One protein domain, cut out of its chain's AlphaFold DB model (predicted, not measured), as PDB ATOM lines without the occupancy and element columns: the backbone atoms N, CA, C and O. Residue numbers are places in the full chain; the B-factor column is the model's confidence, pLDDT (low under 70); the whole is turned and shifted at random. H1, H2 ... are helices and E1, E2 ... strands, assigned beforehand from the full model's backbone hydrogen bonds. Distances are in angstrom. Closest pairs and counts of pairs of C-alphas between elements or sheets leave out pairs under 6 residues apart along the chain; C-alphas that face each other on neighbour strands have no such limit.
ATOM      1  N   ILE A  12     152.168 120.207 188.444       96.88
ATOM      2  CA  ILE A  12     152.683 121.412 187.787       96.88
ATOM      3  C   ILE A  12     153.267 121.021 186.439       96.88
ATOM      4  O   ILE A  12     154.110 120.126 186.345       96.88
ATOM      5  N   LEU A  13     152.847 121.743 185.410       95.75
ATOM      6  CA  LEU A  13     153.311 121.574 184.046       95.75
ATOM      7  C   LEU A  13     153.883 122.889 183.545       95.75
ATOM      8  O   LEU A  13     153.399 123.963 183.905       95.75
ATOM      9  N   ILE A  14     154.855 122.800 182.652       95.38
ATOM     10  CA  ILE A  14     155.291 123.916 181.824       95.38
ATOM     11  C   ILE A  14     155.110 123.556 180.362       95.38
ATOM     12  O   ILE A  14     155.255 122.403 179.966       95.38
ATOM     13  N   PHE A  15     154.742 124.541 179.557       94.44
ATOM     14  CA  PHE A  15     154.572 124.328 178.129       94.44
ATOM     15  C   PHE A  15     154.861 125.587 177.323       94.44
ATOM     16  O   PHE A  15     154.846 126.719 177.829       94.44
ATOM     17  N   PHE A  16     155.166 125.378 176.046       92.94
ATOM     18  CA  PHE A  16     155.391 126.457 175.099       92.94
ATOM     19  C   PHE A  16     154.080 126.890 174.447       92.94
ATOM     20  O   PHE A  16     153.503 126.168 173.638       92.94
ATOM     21  N   ASN A  17     153.633 128.107 174.753       87.81
ATOM     22  CA  ASN A  17     152.477 128.730 174.127       87.81
ATOM     23  C   ASN A  17     152.924 129.884 173.218       87.81
ATOM     24  O   ASN A  17     153.318 130.953 173.689       87.81
ATOM     25  N   LYS A  18     152.792 129.699 171.898       85.31
ATOM     26  CA  LYS A  18     153.116 130.723 170.882       85.31
ATOM     27  C   LYS A  18     152.322 132.024 171.041       85.31
ATOM     28  O   LYS A  18     152.788 133.073 170.615       85.31
ATOM     29  N   LYS A  19     151.128 131.967 171.638       82.12
ATOM     30  CA  LYS A  19     150.269 133.140 171.884       82.12
ATOM     31  C   LYS A  19     150.643 133.881 173.167       82.12
ATOM     32  O   LYS A  19     150.086 134.937 173.457       82.12
ATOM     33  N   HIS A  20     151.549 133.335 173.971       81.06
ATOM     34  CA  HIS A  20     151.957 133.971 175.207       81.06
ATOM     35  C   HIS A  20     152.901 135.146 174.924       81.06
ATOM     36  O   HIS A  20     153.777 135.077 174.068       81.06
ATOM     37  N   ARG A  21     152.729 136.247 175.662       80.81
ATOM     38  CA  ARG A  21     153.492 137.489 175.431       80.81
ATOM     39  C   ARG A  21     154.970 137.393 175.814       80.81
ATOM     40  O   ARG A  21     155.758 138.245 175.417       80.81
ATOM     41  N   PHE A  22     155.322 136.429 176.660       81.88
ATOM     42  CA  PHE A  22     156.683 136.265 177.154       81.88
ATOM     43  C   PHE A  22     157.443 135.262 176.288       81.88
ATOM     44  O   PHE A  22     156.890 134.241 175.868       81.88
ATOM     45  N   LYS A  23     158.720 135.568 176.040       87.38
ATOM     46  CA  LYS A  23     159.636 134.646 175.370       87.38
ATOM     47  C   LYS A  23     159.828 133.385 176.224       87.38
ATOM     48  O   LYS A  23     159.709 133.482 177.448       87.38
ATOM     49  N   PRO A  24     160.121 132.236 175.597       87.81
ATOM     50  CA  PRO A  24     160.565 131.049 176.312       87.81
ATOM     51  C   PRO A  24     161.741 131.335 177.239       87.81
ATOM     52  O   PRO A  24     162.613 132.137 176.898       87.81
ATOM     53  N   ASP A  25     161.754 130.684 178.397       86.38
ATOM     54  CA  ASP A  25     162.913 130.665 179.284       86.38
ATOM     55  C   ASP A  25     163.938 129.603 178.833       86.38
ATOM     56  O   ASP A  25     163.871 129.074 177.720       86.38
ATOM     57  N   HIS A  26     164.913 129.286 179.691       86.62
ATOM     58  CA  HIS A  26     165.952 128.288 179.413       86.62
ATOM     59  C   HIS A  26     165.408 126.860 179.218       86.62
ATOM     60  O   HIS A  26     166.085 126.033 178.615       86.62
ATOM     61  N   THR A  27     164.187 126.571 179.681       82.88
ATOM     62  CA  THR A  27     163.492 125.301 179.431       82.88
ATOM     63  C   THR A  27     162.816 125.278 178.059       82.88
ATOM     64  O   THR A  27     162.314 124.244 177.634       82.88
ATOM     65  N   GLY A  28     162.756 126.398 177.334       87.00
ATOM     66  CA  GLY A  28     161.995 126.503 176.087       87.00
ATOM     67  C   GLY A  28     160.475 126.588 176.290       87.00
ATOM     68  O   GLY A  28     159.739 126.653 175.307       87.00
ATOM     69  N   CYS A  29     159.994 126.644 177.533       92.00
ATOM     70  CA  CYS A  29     158.595 126.895 177.865       92.00
ATOM     71  C   CYS A  29     158.387 128.361 178.263       92.00
ATOM     72  O   CYS A  29     159.322 129.070 178.624       92.00
ATOM     73  N   ASN A  30     157.147 128.845 178.184       90.94
ATOM     74  CA  ASN A  30     156.807 130.212 178.602       90.94
ATOM     75  C   ASN A  30     155.506 130.299 179.406       90.94
ATOM     76  O   ASN A  30     155.089 131.403 179.755       90.94
ATOM     77  N   THR A  31     154.855 129.166 179.669       94.31
ATOM     78  CA  THR A  31     153.580 129.086 180.378       94.31
ATOM     79  C   THR A  31     153.663 128.009 181.449       94.31
ATOM     80  O   THR A  31     154.216 126.940 181.203       94.31
ATOM     81  N   ILE A  32     153.096 128.296 182.621       96.12
ATOM     82  CA  ILE A  32     152.932 127.342 183.720       96.12
ATOM     83  C   ILE A  32     151.450 126.977 183.818       96.12
ATOM     84  O   ILE A  32     150.586 127.858 183.806       96.12
ATOM     85  N   GLY A  33     151.167 125.684 183.933       97.00
ATOM     86  CA  GLY A  33     149.843 125.136 184.190       97.00
ATOM     87  C   GLY A  33     149.793 124.371 185.506       97.00
ATOM     88  O   GLY A  33     150.767 123.734 185.901       97.00
ATOM     89  N   ILE A  34     148.638 124.423 186.164       98.06
ATOM     90  CA  ILE A  34     148.335 123.652 187.371       98.06
ATOM     91  C   ILE A  34     147.179 122.711 187.063       98.06
ATOM     92  O   ILE A  34     146.121 123.160 186.625       98.06
ATOM     93  N   HIS A  35     147.357 121.416 187.301       97.50
ATOM     94  CA  HIS A  35     146.268 120.453 187.190       97.50
ATOM     95  C   HIS A  35     145.320 120.602 188.386       97.50
ATOM     96  O   HIS A  35     145.723 120.394 189.529       97.50
ATOM     97  N   ILE A  36     144.063 120.975 188.136       96.56
ATOM     98  CA  ILE A  36     143.060 121.250 189.181       96.56
ATOM     99  C   ILE A  36     142.016 120.129 189.342       96.56
ATOM    100  O   ILE A  36     140.973 120.359 189.945       96.56
ATOM    101  N   GLY A  37     142.299 118.926 188.829       94.25
ATOM    102  CA  GLY A  37     141.357 117.800 188.784       94.25
ATOM    103  C   GLY A  37     140.570 117.736 187.473       94.25
ATOM    104  O   GLY A  37     140.662 118.651 186.653       94.25
ATOM    105  N   ASP A  38     139.831 116.641 187.271       93.25
ATOM    106  CA  ASP A  38     139.010 116.365 186.078       93.25
ATOM    107  C   ASP A  38     139.753 116.629 184.754       93.25
ATOM    108  O   ASP A  38     139.240 117.297 183.851       93.25
ATOM    109  N   ASP A  39     141.022 116.207 184.691       93.56
ATOM    110  CA  ASP A  39     141.947 116.446 183.579       93.56
ATOM    111  C   ASP A  39     142.017 117.915 183.133       93.56
ATOM    112  O   ASP A  39     142.282 118.220 181.973       93.56
ATOM    113  N   THR A  40     141.776 118.866 184.034       96.44
ATOM    114  CA  THR A  40     141.709 120.290 183.708       96.44
ATOM    115  C   THR A  40     142.969 121.015 184.156       96.44
ATOM    116  O   THR A  40     143.317 121.045 185.336       96.44
ATOM    117  N   ILE A  41     143.631 121.685 183.214       97.44
ATOM    118  CA  ILE A  41     144.793 122.534 183.473       97.44
ATOM    119  C   ILE A  41     144.352 123.992 183.589       97.44
ATOM    120  O   ILE A  41     143.776 124.566 182.660       97.44
ATOM    121  N   LEU A  42     144.649 124.604 184.732       97.69
ATOM    122  CA  LEU A  42     144.514 126.032 184.975       97.69
ATOM    123  C   LEU A  42     145.808 126.748 184.577       97.69
ATOM    124  O   LEU A  42     146.872 126.434 185.105       97.69
ATOM    125  N   HIS A  43     145.729 127.720 183.672       95.88
ATOM    126  CA  HIS A  43     146.895 128.472 183.191       95.88
ATOM    127  C   HIS A  43     146.522 129.889 182.744       95.88
ATOM    128  O   HIS A  43     145.347 130.264 182.729       95.88
ATOM    129  N   ILE A  44     147.527 130.693 182.390       93.38
ATOM    130  CA  ILE A  44     147.335 132.045 181.858       93.38
ATOM    131  C   ILE A  44     147.598 132.049 180.351       93.38
ATOM    132  O   ILE A  44     148.688 131.723 179.895       93.38
ATOM    133  N   GLU A  45     146.634 132.548 179.582       90.62
ATOM    134  CA  GLU A  45     146.784 132.805 178.151       90.62
ATOM    135  C   GLU A  45     146.210 134.183 177.810       90.62
ATOM    136  O   GLU A  45     145.107 134.529 178.236       90.62
ATOM    137  N   ASN A  46     146.939 134.988 177.026       87.25
ATOM    138  CA  ASN A  46     146.500 136.326 176.605       87.25
ATOM    139  C   ASN A  46     146.077 137.237 177.777       87.25
ATOM    140  O   ASN A  46     145.091 137.969 177.681       87.25
ATOM    141  N   ASN A  47     146.805 137.177 178.900       85.00
ATOM    142  CA  ASN A  47     146.440 137.854 180.151       85.00
ATOM    143  C   ASN A  47     144.999 137.540 180.593       85.00
ATOM    144  O   ASN A  47     144.283 138.429 181.059       85.00
ATOM    145  N   LYS A  48     144.561 136.290 180.431       90.12
ATOM    146  CA  LYS A  48     143.311 135.751 180.970       90.12
ATOM    147  C   LYS A  48     143.593 134.401 181.605       90.12
ATOM    148  O   LYS A  48     144.396 133.627 181.094       90.12
ATOM    149  N   LEU A  49     142.907 134.123 182.704       93.81
ATOM    150  CA  LEU A  49     142.931 132.801 183.302       93.81
ATOM    151  C   LEU A  49     142.089 131.847 182.446       93.81
ATOM    152  O   LEU A  49     140.973 132.189 182.043       93.81
ATOM    153  N   LYS A  50     142.633 130.673 182.139       95.19
ATOM    154  CA  LYS A  50     142.018 129.659 181.286       95.19
ATOM    155  C   LYS A  50     142.009 128.313 181.986       95.19
ATOM    156  O   LYS A  50     142.948 127.965 182.689       95.19
ATOM    157  N   ARG A  51     140.929 127.571 181.756       96.31
ATOM    158  CA  ARG A  51     140.793 126.156 182.090       96.31
ATOM    159  C   ARG A  51     140.776 125.396 180.776       96.31
ATOM    160  O   ARG A  51     139.942 125.689 179.919       96.31
ATOM    161  N   THR A  52     141.719 124.487 180.596       96.12
ATOM    162  CA  THR A  52     141.886 123.744 179.348       96.12
ATOM    163  C   THR A  52     142.069 122.269 179.675       96.12
ATOM    164  O   THR A  52     142.920 121.964 180.510       96.12
ATOM    165  N   PRO A  53     141.311 121.357 179.041       96.50
ATOM    166  CA  PRO A  53     141.540 119.926 179.194       96.50
ATOM    167  C   PRO A  53     142.992 119.555 178.874       96.50
ATOM    168  O   PRO A  53     143.563 120.069 177.909       96.50
ATOM    169  N   TYR A  54     143.588 118.657 179.650       94.88
ATOM    170  CA  TYR A  54     144.980 118.234 179.524       94.88
ATOM    171  C   TYR A  54     145.269 117.659 178.137       94.88
ATOM    172  O   TYR A  54     146.276 118.017 177.530       94.88
ATOM    173  N   ILE A  55     144.331 116.886 177.577       93.81
ATOM    174  CA  ILE A  55     144.418 116.366 176.207       93.81
ATOM    175  C   ILE A  55     144.619 117.481 175.166       93.81
ATOM    176  O   ILE A  55     145.395 117.333 174.225       93.81
ATOM    177  N   ASN A  56     143.997 118.646 175.375       93.94
ATOM    178  CA  ASN A  56     144.161 119.788 174.483       93.94
ATOM    179  C   ASN A  56     145.517 120.468 174.689       93.94
ATOM    180  O   ASN A  56     146.073 120.975 173.721       93.94
ATOM    181  N   ILE A  57     146.065 120.476 175.909       92.75
ATOM    182  CA  ILE A  57     147.415 120.996 176.168       92.75
ATOM    183  C   ILE A  57     148.443 120.165 175.390       92.75
ATOM    184  O   ILE A  57     149.195 120.719 174.590       92.75
ATOM    185  N   ILE A  58     148.432 118.841 175.559       91.19
ATOM    186  CA  ILE A  58     149.406 117.954 174.902       91.19
ATOM    187  C   ILE A  58     149.217 117.869 173.384       91.19
ATOM    188  O   ILE A  58     150.193 117.689 172.667       91.19
ATOM    189  N   GLY A  59     147.985 118.017 172.886       87.50
ATOM    190  CA  GLY A  59     147.698 118.001 171.450       87.50
ATOM    191  C   GLY A  59     147.972 119.329 170.738       87.50
ATOM    192  O   GLY A  59     148.176 119.337 169.527       87.50
ATOM    193  N   THR A  60     147.970 120.455 171.464       86.44
ATOM    194  CA  THR A  60     148.114 121.798 170.867       86.44
ATOM    195  C   THR A  60     149.531 122.349 170.973       86.44
ATOM    196  O   THR A  60     149.975 123.063 170.071       86.44
ATOM    197  N   TYR A  61     150.230 122.097 172.081       87.25
ATOM    198  CA  TYR A  61     151.510 122.745 172.357       87.25
ATOM    199  C   TYR A  61     152.685 121.837 171.996       87.25
ATOM    200  O   TYR A  61     152.749 120.684 172.403       87.25
ATOM    201  N   GLU A  62     153.644 122.395 171.254       82.06
ATOM    202  CA  GLU A  62     154.804 121.670 170.704       82.06
ATOM    203  C   GLU A  62     155.707 121.069 171.784       82.06
ATOM    204  O   GLU A  62     156.419 120.098 171.538       82.06
ATOM    205  N   LYS A  63     155.693 121.667 172.976       87.94
ATOM    206  CA  LYS A  63     156.507 121.249 174.105       87.94
ATOM    207  C   LYS A  63     155.697 121.334 175.388       87.94
ATOM    208  O   LYS A  63     155.192 122.409 175.720       87.94
ATOM    209  N   VAL A  64     155.618 120.214 176.099       91.38
ATOM    210  CA  VAL A  64     155.005 120.085 177.422       91.38
ATOM    211  C   VAL A  64     155.959 119.285 178.301       91.38
ATOM    212  O   VAL A  64     156.366 118.187 177.932       91.38
ATOM    213  N   GLU A  65     156.309 119.831 179.458       92.50
ATOM    214  CA  GLU A  65     157.088 119.147 180.485       92.50
ATOM    215  C   GLU A  65     156.319 119.164 181.806       92.50
ATOM    216  O   GLU A  65     155.606 120.115 182.133       92.50
ATOM    217  N   ILE A  66     156.460 118.093 182.578       92.75
ATOM    218  CA  ILE A  66     155.810 117.938 183.875       92.75
ATOM    219  C   ILE A  66     156.879 118.148 184.944       92.75
ATOM    220  O   ILE A  66     157.788 117.336 185.087       92.75
ATOM    221  N   LEU A  67     156.777 119.257 185.681       92.50
ATOM    222  CA  LEU A  67     157.743 119.624 186.721       92.50
ATOM    223  C   LEU A  67     157.472 118.920 188.048       92.50
ATOM    224  O   LEU A  67     158.379 118.724 188.852       92.50
ATOM    225  N   PHE A  68     156.208 118.597 188.310       92.44
ATOM    226  CA  PHE A  68     155.787 117.978 189.557       92.44
ATOM    227  C   PHE A  68     154.536 117.139 189.313       92.44
ATOM    228  O   PHE A  68     153.535 117.674 188.836       92.44
ATOM    229  N   ASN A  69     154.595 115.841 189.626       92.62
ATOM    230  CA  ASN A  69     153.478 114.910 189.458       92.62
ATOM    231  C   ASN A  69     153.512 113.789 190.493       92.62
ATOM    232  O   ASN A  69     153.861 112.652 190.193       92.62
ATOM    233  N   GLU A  70     153.148 114.132 191.721       93.38
ATOM    234  CA  GLU A  70     153.166 113.205 192.845       93.38
ATOM    235  C   GLU A  70     151.959 113.451 193.751       93.38
ATOM    236  O   GLU A  70     151.657 114.596 194.104       93.38
ATOM    237  N   ALA A  71     151.286 112.376 194.159       93.56
ATOM    238  CA  ALA A  71     150.274 112.429 195.206       93.56
ATOM    239  C   ALA A  71     150.951 112.671 196.563       93.56
ATOM    240  O   ALA A  71     151.579 111.780 197.125       93.56
ATOM    241  N   SER A  72     150.839 113.890 197.089       94.69
ATOM    242  CA  SER A  72     151.496 114.299 198.331       94.69
ATOM    243  C   SER A  72     150.685 115.366 199.063       94.69
ATOM    244  O   SER A  72     149.801 116.012 198.502       94.69
ATOM    245  N   GLU A  73     151.035 115.637 200.318       95.00
ATOM    246  CA  GLU A  73     150.462 116.772 201.053       95.00
ATOM    247  C   GLU A  73     150.729 118.109 200.326       95.00
ATOM    248  O   GLU A  73     149.897 119.018 200.310       95.00
ATOM    249  N   LYS A  74     151.887 118.223 199.658       94.62
ATOM    250  CA  LYS A  74     152.228 119.392 198.844       94.62
ATOM    251  C   LYS A  74     151.270 119.548 197.661       94.62
ATOM    252  O   LYS A  74     150.791 120.661 197.449       94.62
ATOM    253  N   SER A  75     150.976 118.476 196.922       94.69
ATOM    254  CA  SER A  75     150.041 118.540 195.790       94.69
ATOM    255  C   SER A  75     148.621 118.877 196.249       94.69
ATOM    256  O   SER A  75     147.976 119.727 195.637       94.69
ATOM    257  N   ALA A  76     148.180 118.336 197.389       95.44
ATOM    258  CA  ALA A  76     146.889 118.670 197.990       95.44
ATOM    259  C   ALA A  76     146.771 120.164 198.353       95.44
ATOM    260  O   ALA A  76     145.766 120.796 198.028       95.44
ATOM    261  N   ARG A  77     147.809 120.768 198.956       95.75
ATOM    262  CA  ARG A  77     147.829 122.217 199.254       95.75
ATOM    263  C   ARG A  77     147.810 123.076 197.991       95.75
ATOM    264  O   ARG A  77     147.088 124.069 197.934       95.75
ATOM    265  N   ILE A  78     148.581 122.695 196.969       96.56
ATOM    266  CA  ILE A  78     148.575 123.382 195.669       96.56
ATOM    267  C   ILE A  78     147.165 123.334 195.071       96.56
ATOM    268  O   ILE A  78     146.609 124.376 194.725       96.56
ATOM    269  N   LEU A  79     146.558 122.148 195.008       96.62
ATOM    270  CA  LEU A  79     145.201 121.972 194.503       96.62
ATOM    271  C   LEU A  79     144.196 122.843 195.264       96.62
ATOM    272  O   LEU A  79     143.425 123.573 194.634       96.62
ATOM    273  N   HIS A  80     144.219 122.791 196.599       95.38
ATOM    274  CA  HIS A  80     143.338 123.584 197.459       95.38
ATOM    275  C   HIS A  80     143.444 125.074 197.142       95.38
ATOM    276  O   HIS A  80     142.431 125.735 196.895       95.38
ATOM    277  N   TYR A  81     144.671 125.595 197.056       96.75
ATOM    278  CA  TYR A  81     144.912 126.995 196.733       96.75
ATOM    279  C   TYR A  81     144.331 127.377 195.368       96.75
ATOM    280  O   TYR A  81     143.525 128.305 195.278       96.75
ATOM    281  N   PHE A  82     144.719 126.679 194.296       96.31
ATOM    282  CA  PHE A  82     144.329 127.063 192.934       96.31
ATOM    283  C   PHE A  82     142.838 126.846 192.662       96.31
ATOM    284  O   PHE A  82     142.254 127.576 191.861       96.31
ATOM    285  N   THR A  83     142.195 125.924 193.374       93.81
ATOM    286  CA  THR A  83     140.742 125.726 193.296       93.81
ATOM    287  C   THR A  83     139.984 126.869 193.970       93.81
ATOM    288  O   THR A  83     138.990 127.358 193.430       93.81
ATOM    289  N   ASN A  84     140.458 127.333 195.131       91.81
ATOM    290  CA  ASN A  84     139.710 128.284 195.953       91.81
ATOM    291  C   ASN A  84     140.056 129.755 195.711       91.81
ATOM    292  O   ASN A  84     139.185 130.616 195.884       91.81
ATOM    293  N   ASN A  85     141.293 130.044 195.303       91.25
ATOM    294  CA  ASN A  85     141.848 131.396 195.290       91.25
ATOM    295  C   ASN A  85     142.176 131.918 193.893       91.25
ATOM    296  O   ASN A  85     142.078 133.119 193.652       91.25
ATOM    297  N   ALA A  86     142.538 131.057 192.943       89.12
ATOM    298  CA  ALA A  86     142.960 131.500 191.617       89.12
ATOM    299  C   ALA A  86     141.756 131.793 190.704       89.12
ATOM    300  O   ALA A  86     141.516 131.099 189.726       89.12
ATOM    301  N   TYR A  87     140.976 132.831 191.018       88.38
ATOM    302  CA  TYR A  87     139.888 133.334 190.163       88.38
ATOM    303  C   TYR A  87     140.285 134.575 189.347       88.38
ATOM    304  O   TYR A  87     139.530 135.033 188.491       88.38
ATOM    305  N   ASN A  88     141.474 135.129 189.598       88.81
ATOM    306  CA  ASN A  88     142.094 136.165 188.780       88.81
ATOM    307  C   ASN A  88     143.594 135.865 188.596       88.81
ATOM    308  O   ASN A  88     144.164 134.991 189.251       88.81
ATOM    309  N   ILE A  89     144.238 136.602 187.693       91.56
ATOM    310  CA  ILE A  89     145.643 136.378 187.321       91.56
ATOM    311  C   ILE A  89     146.605 136.728 188.453       91.56
ATOM    312  O   ILE A  89     147.631 136.075 188.604       91.56
ATOM    313  N   HIS A  90     146.287 137.743 189.253       91.56
ATOM    314  CA  HIS A  90     147.143 138.165 190.356       91.56
ATOM    315  C   HIS A  90     147.228 137.090 191.443       91.56
ATOM    316  O   HIS A  90     148.321 136.781 191.903       91.56
ATOM    317  N   LEU A  91     146.104 136.457 191.785       93.44
ATOM    318  CA  LEU A  91     146.055 135.345 192.735       93.44
ATOM    319  C   LEU A  91     146.657 134.064 192.151       93.44
ATOM    320  O   LEU A  91     147.346 133.342 192.862       93.44
ATOM    321  N   PHE A  92     146.490 133.806 190.850       95.69
ATOM    322  CA  PHE A  92     147.226 132.719 190.198       95.69
ATOM    323  C   PHE A  92     148.744 132.919 190.337       95.69
ATOM    324  O   PHE A  92     149.448 132.031 190.816       95.69
ATOM    325  N   ASN A  93     149.245 134.109 189.988       94.81
ATOM    326  CA  ASN A  93     150.668 134.440 190.090       94.81
ATOM    327  C   ASN A  93     151.172 134.396 191.537       94.81
ATOM    328  O   ASN A  93     152.291 133.947 191.772       94.81
ATOM    329  N   LEU A  94     150.351 134.814 192.504       95.44
ATOM    330  CA  LEU A  94     150.658 134.701 193.927       95.44
ATOM    331  C   LEU A  94     150.843 133.237 194.352       95.44
ATOM    332  O   LEU A  94     151.785 132.934 195.081       95.44
ATOM    333  N   GLY A  95     149.992 132.326 193.873       96.50
ATOM    334  CA  GLY A  95     150.142 130.888 194.111       96.50
ATOM    335  C   GLY A  95     151.446 130.333 193.545       96.50
ATOM    336  O   GLY A  95     152.169 129.626 194.244       96.50
ATOM    337  N   ILE A  96     151.791 130.708 192.308       96.50
ATOM    338  CA  ILE A  96     153.062 130.317 191.680       96.50
ATOM    339  C   ILE A  96     154.254 130.853 192.479       96.50
ATOM    340  O   ILE A  96     155.165 130.095 192.805       96.50
ATOM    341  N   HIS A  97     154.225 132.129 192.862       95.06
ATOM    342  CA  HIS A  97     155.247 132.739 193.712       95.06
ATOM    343  C   HIS A  97     155.382 131.996 195.051       95.06
ATOM    344  O   HIS A  97     156.489 131.659 195.468       95.06
ATOM    345  N   ALA A  98     154.266 131.666 195.704       95.75
ATOM    346  CA  ALA A  98     154.278 130.917 196.954       95.75
ATOM    347  C   ALA A  98     154.868 129.504 196.798       95.75
ATOM    348  O   ALA A  98     155.565 129.052 197.703       95.75
ATOM    349  N   ILE A  99     154.653 128.827 195.663       95.81
ATOM    350  CA  ILE A  99     155.301 127.539 195.361       95.81
ATOM    351  C   ILE A  99     156.814 127.716 195.214       95.81
ATOM    352  O   ILE A  99     157.567 126.988 195.860       95.81
ATOM    353  N   ILE A 100     157.249 128.674 194.389       94.00
ATOM    354  CA  ILE A 100     158.671 128.916 194.090       94.00
ATOM    355  C   ILE A 100     159.449 129.260 195.365       94.00
ATOM    356  O   ILE A 100     160.544 128.749 195.578       94.00
ATOM    357  N   HIS A 101     158.868 130.089 196.233       93.38
ATOM    358  CA  HIS A 101     159.516 130.572 197.453       93.38
ATOM    359  C   HIS A 101     159.162 129.768 198.715       93.38
ATOM    360  O   HIS A 101     159.540 130.161 199.816       93.38
ATOM    361  N   GLY A 102     158.421 128.661 198.592       93.56
ATOM    362  CA  GLY A 102     158.061 127.811 199.733       93.56
ATOM    363  C   GLY A 102     157.188 128.500 200.794       93.56
ATOM    364  O   GLY A 102     157.273 128.182 201.981       93.56
ATOM    365  N   ILE A 103     156.340 129.455 200.398       93.88
ATOM    366  CA  ILE A 103     155.497 130.241 201.311       93.88
ATOM    367  C   ILE A 103     154.229 129.453 201.671       93.88
ATOM    368  O   ILE A 103     153.110 129.771 201.260       93.88
ATOM    369  N   ASN A 104     154.398 128.415 202.492       93.00
ATOM    370  CA  ASN A 104     153.331 127.470 202.843       93.00
ATOM    371  C   ASN A 104     152.097 128.129 203.479       93.00
ATOM    372  O   ASN A 104     150.986 127.640 203.292       93.00
ATOM    373  N   LYS A 105     152.262 129.256 204.188       93.62
ATOM    374  CA  LYS A 105     151.138 130.000 204.787       93.62
ATOM    375  C   LYS A 105     150.126 130.475 203.743       93.62
ATOM    376  O   LYS A 105     148.929 130.421 203.996       93.62
ATOM    377  N   ILE A 106     150.597 130.898 202.569       94.56
ATOM    378  CA  ILE A 106     149.730 131.333 201.467       94.56
ATOM    379  C   ILE A 106     149.024 130.122 200.856       94.56
ATOM    380  O   ILE A 106     147.810 130.147 200.697       94.56
ATOM    381  N   LEU A 107     149.761 129.044 200.575       93.81
ATOM    382  CA  LEU A 107     149.193 127.831 199.971       93.81
ATOM    383  C   LEU A 107     148.179 127.121 200.877       93.81
ATOM    384  O   LEU A 107     147.278 126.457 200.381       93.81
ATOM    385  N   SER A 108     148.313 127.278 202.193       92.75
ATOM    386  CA  SER A 108     147.418 126.665 203.184       92.75
ATOM    387  C   SER A 108     146.243 127.567 203.576       92.75
ATOM    388  O   SER A 108     145.448 127.186 204.425       92.75
ATOM    389  N   SER A 109     146.145 128.776 203.016       90.88
ATOM    390  CA  SER A 109     145.037 129.685 203.309       90.88
ATOM    391  C   SER A 109     143.788 129.272 202.533       90.88
ATOM    392  O   SER A 109     143.832 129.169 201.307       90.88
TER     393      SER A 109
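What this domain is: This is residues 12 to 109 of the 264 residues of an uncharacterized protein of Desulfovibrio sulfodismutans (UniProt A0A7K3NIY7). A strongly twisted five-stranded antiparallel sheet has a helical hairpin, H2 and H3, at one face, with H3 crossing the strands and H2 only grazing the sheet. Short H4 packs on this hairpin away from the sheet, and H1 sits on the face opposite to H3. The printed part has 98 residues, with four named helices and five named strands along the chain as E1 E2 E3 E4 H1 E5 H2 H3 H4; the sheet's order is E4 E3 E2 E1 E5, and the class is mixed, helices and strands. The whole is compact, with a radius of gyration of the C-alphas of 12.8 A and spans of 34 by 24 by 24 A.

Where its parts are: Find C-alpha 12 at (152.683, 121.412, 187.787), where E1 begins; it runs to residue 15. After a long link come E2, residues 31 to 35, E3, residues 40 to 45, 14.6 A long, and E4, residues 48 to 53, 16.0 A. H1, residues 54 to 60, follows at once, then E5, residues 64 to 68. Look for C-alpha 73 at (150.462, 116.772, 201.053), where H2 begins; it runs to residue 84 over 16.6 A. H3 spans residues 89 to 100, 16.5 A, and H4, residues 104 to 107, ends at C-alpha 107, (149.193, 127.831, 199.971).

How they stand to each other: E1 to E4 form a meander, each strand the antiparallel neighbour of the one before. Look between E1 and E2 for N 33 and O 13 at 2.8 A, between E2 and E3 for N 42 and O 34 at 2.8 A, and between E3 and E4 for N 50 and O 43 at 2.8 A. E5, an edge strand, is antiparallel to E1, with N 14 and O 65 at 2.8 A. H3 is on the sheet at a height of 10.4 A, across the strands at 66 degrees to E3 on the local plane. H1 is on the opposite face; its closest C-alphas to E3 are Tyr 54 and Thr 40, 5.7 A. H2 only grazes the sheet with residues 75 to 83. H2 and H3, a helical hairpin, touch at Phe 82 and Phe 92, their closest C-alphas, 6.9 A, in a shallow tilt of 10 degrees, opposite ways; H2 does so with residues 78 to 82 alone. H4 touches H2 with closest C-alphas Leu 107 and Tyr 81, 5.4 A. Every O i to N i+4 pair is within hydrogen-bond range in H1, H2 and H3; H4 is too short for one.

The domain as a whole: The two C-alphas farthest apart, those of Gly 59 and Lys 105, are 35.6 A apart. The printed part has no cut. The link from E1 to E2, residues 16 to 30, is long; the others are tight. No printed residue is under 70 in pLDDT.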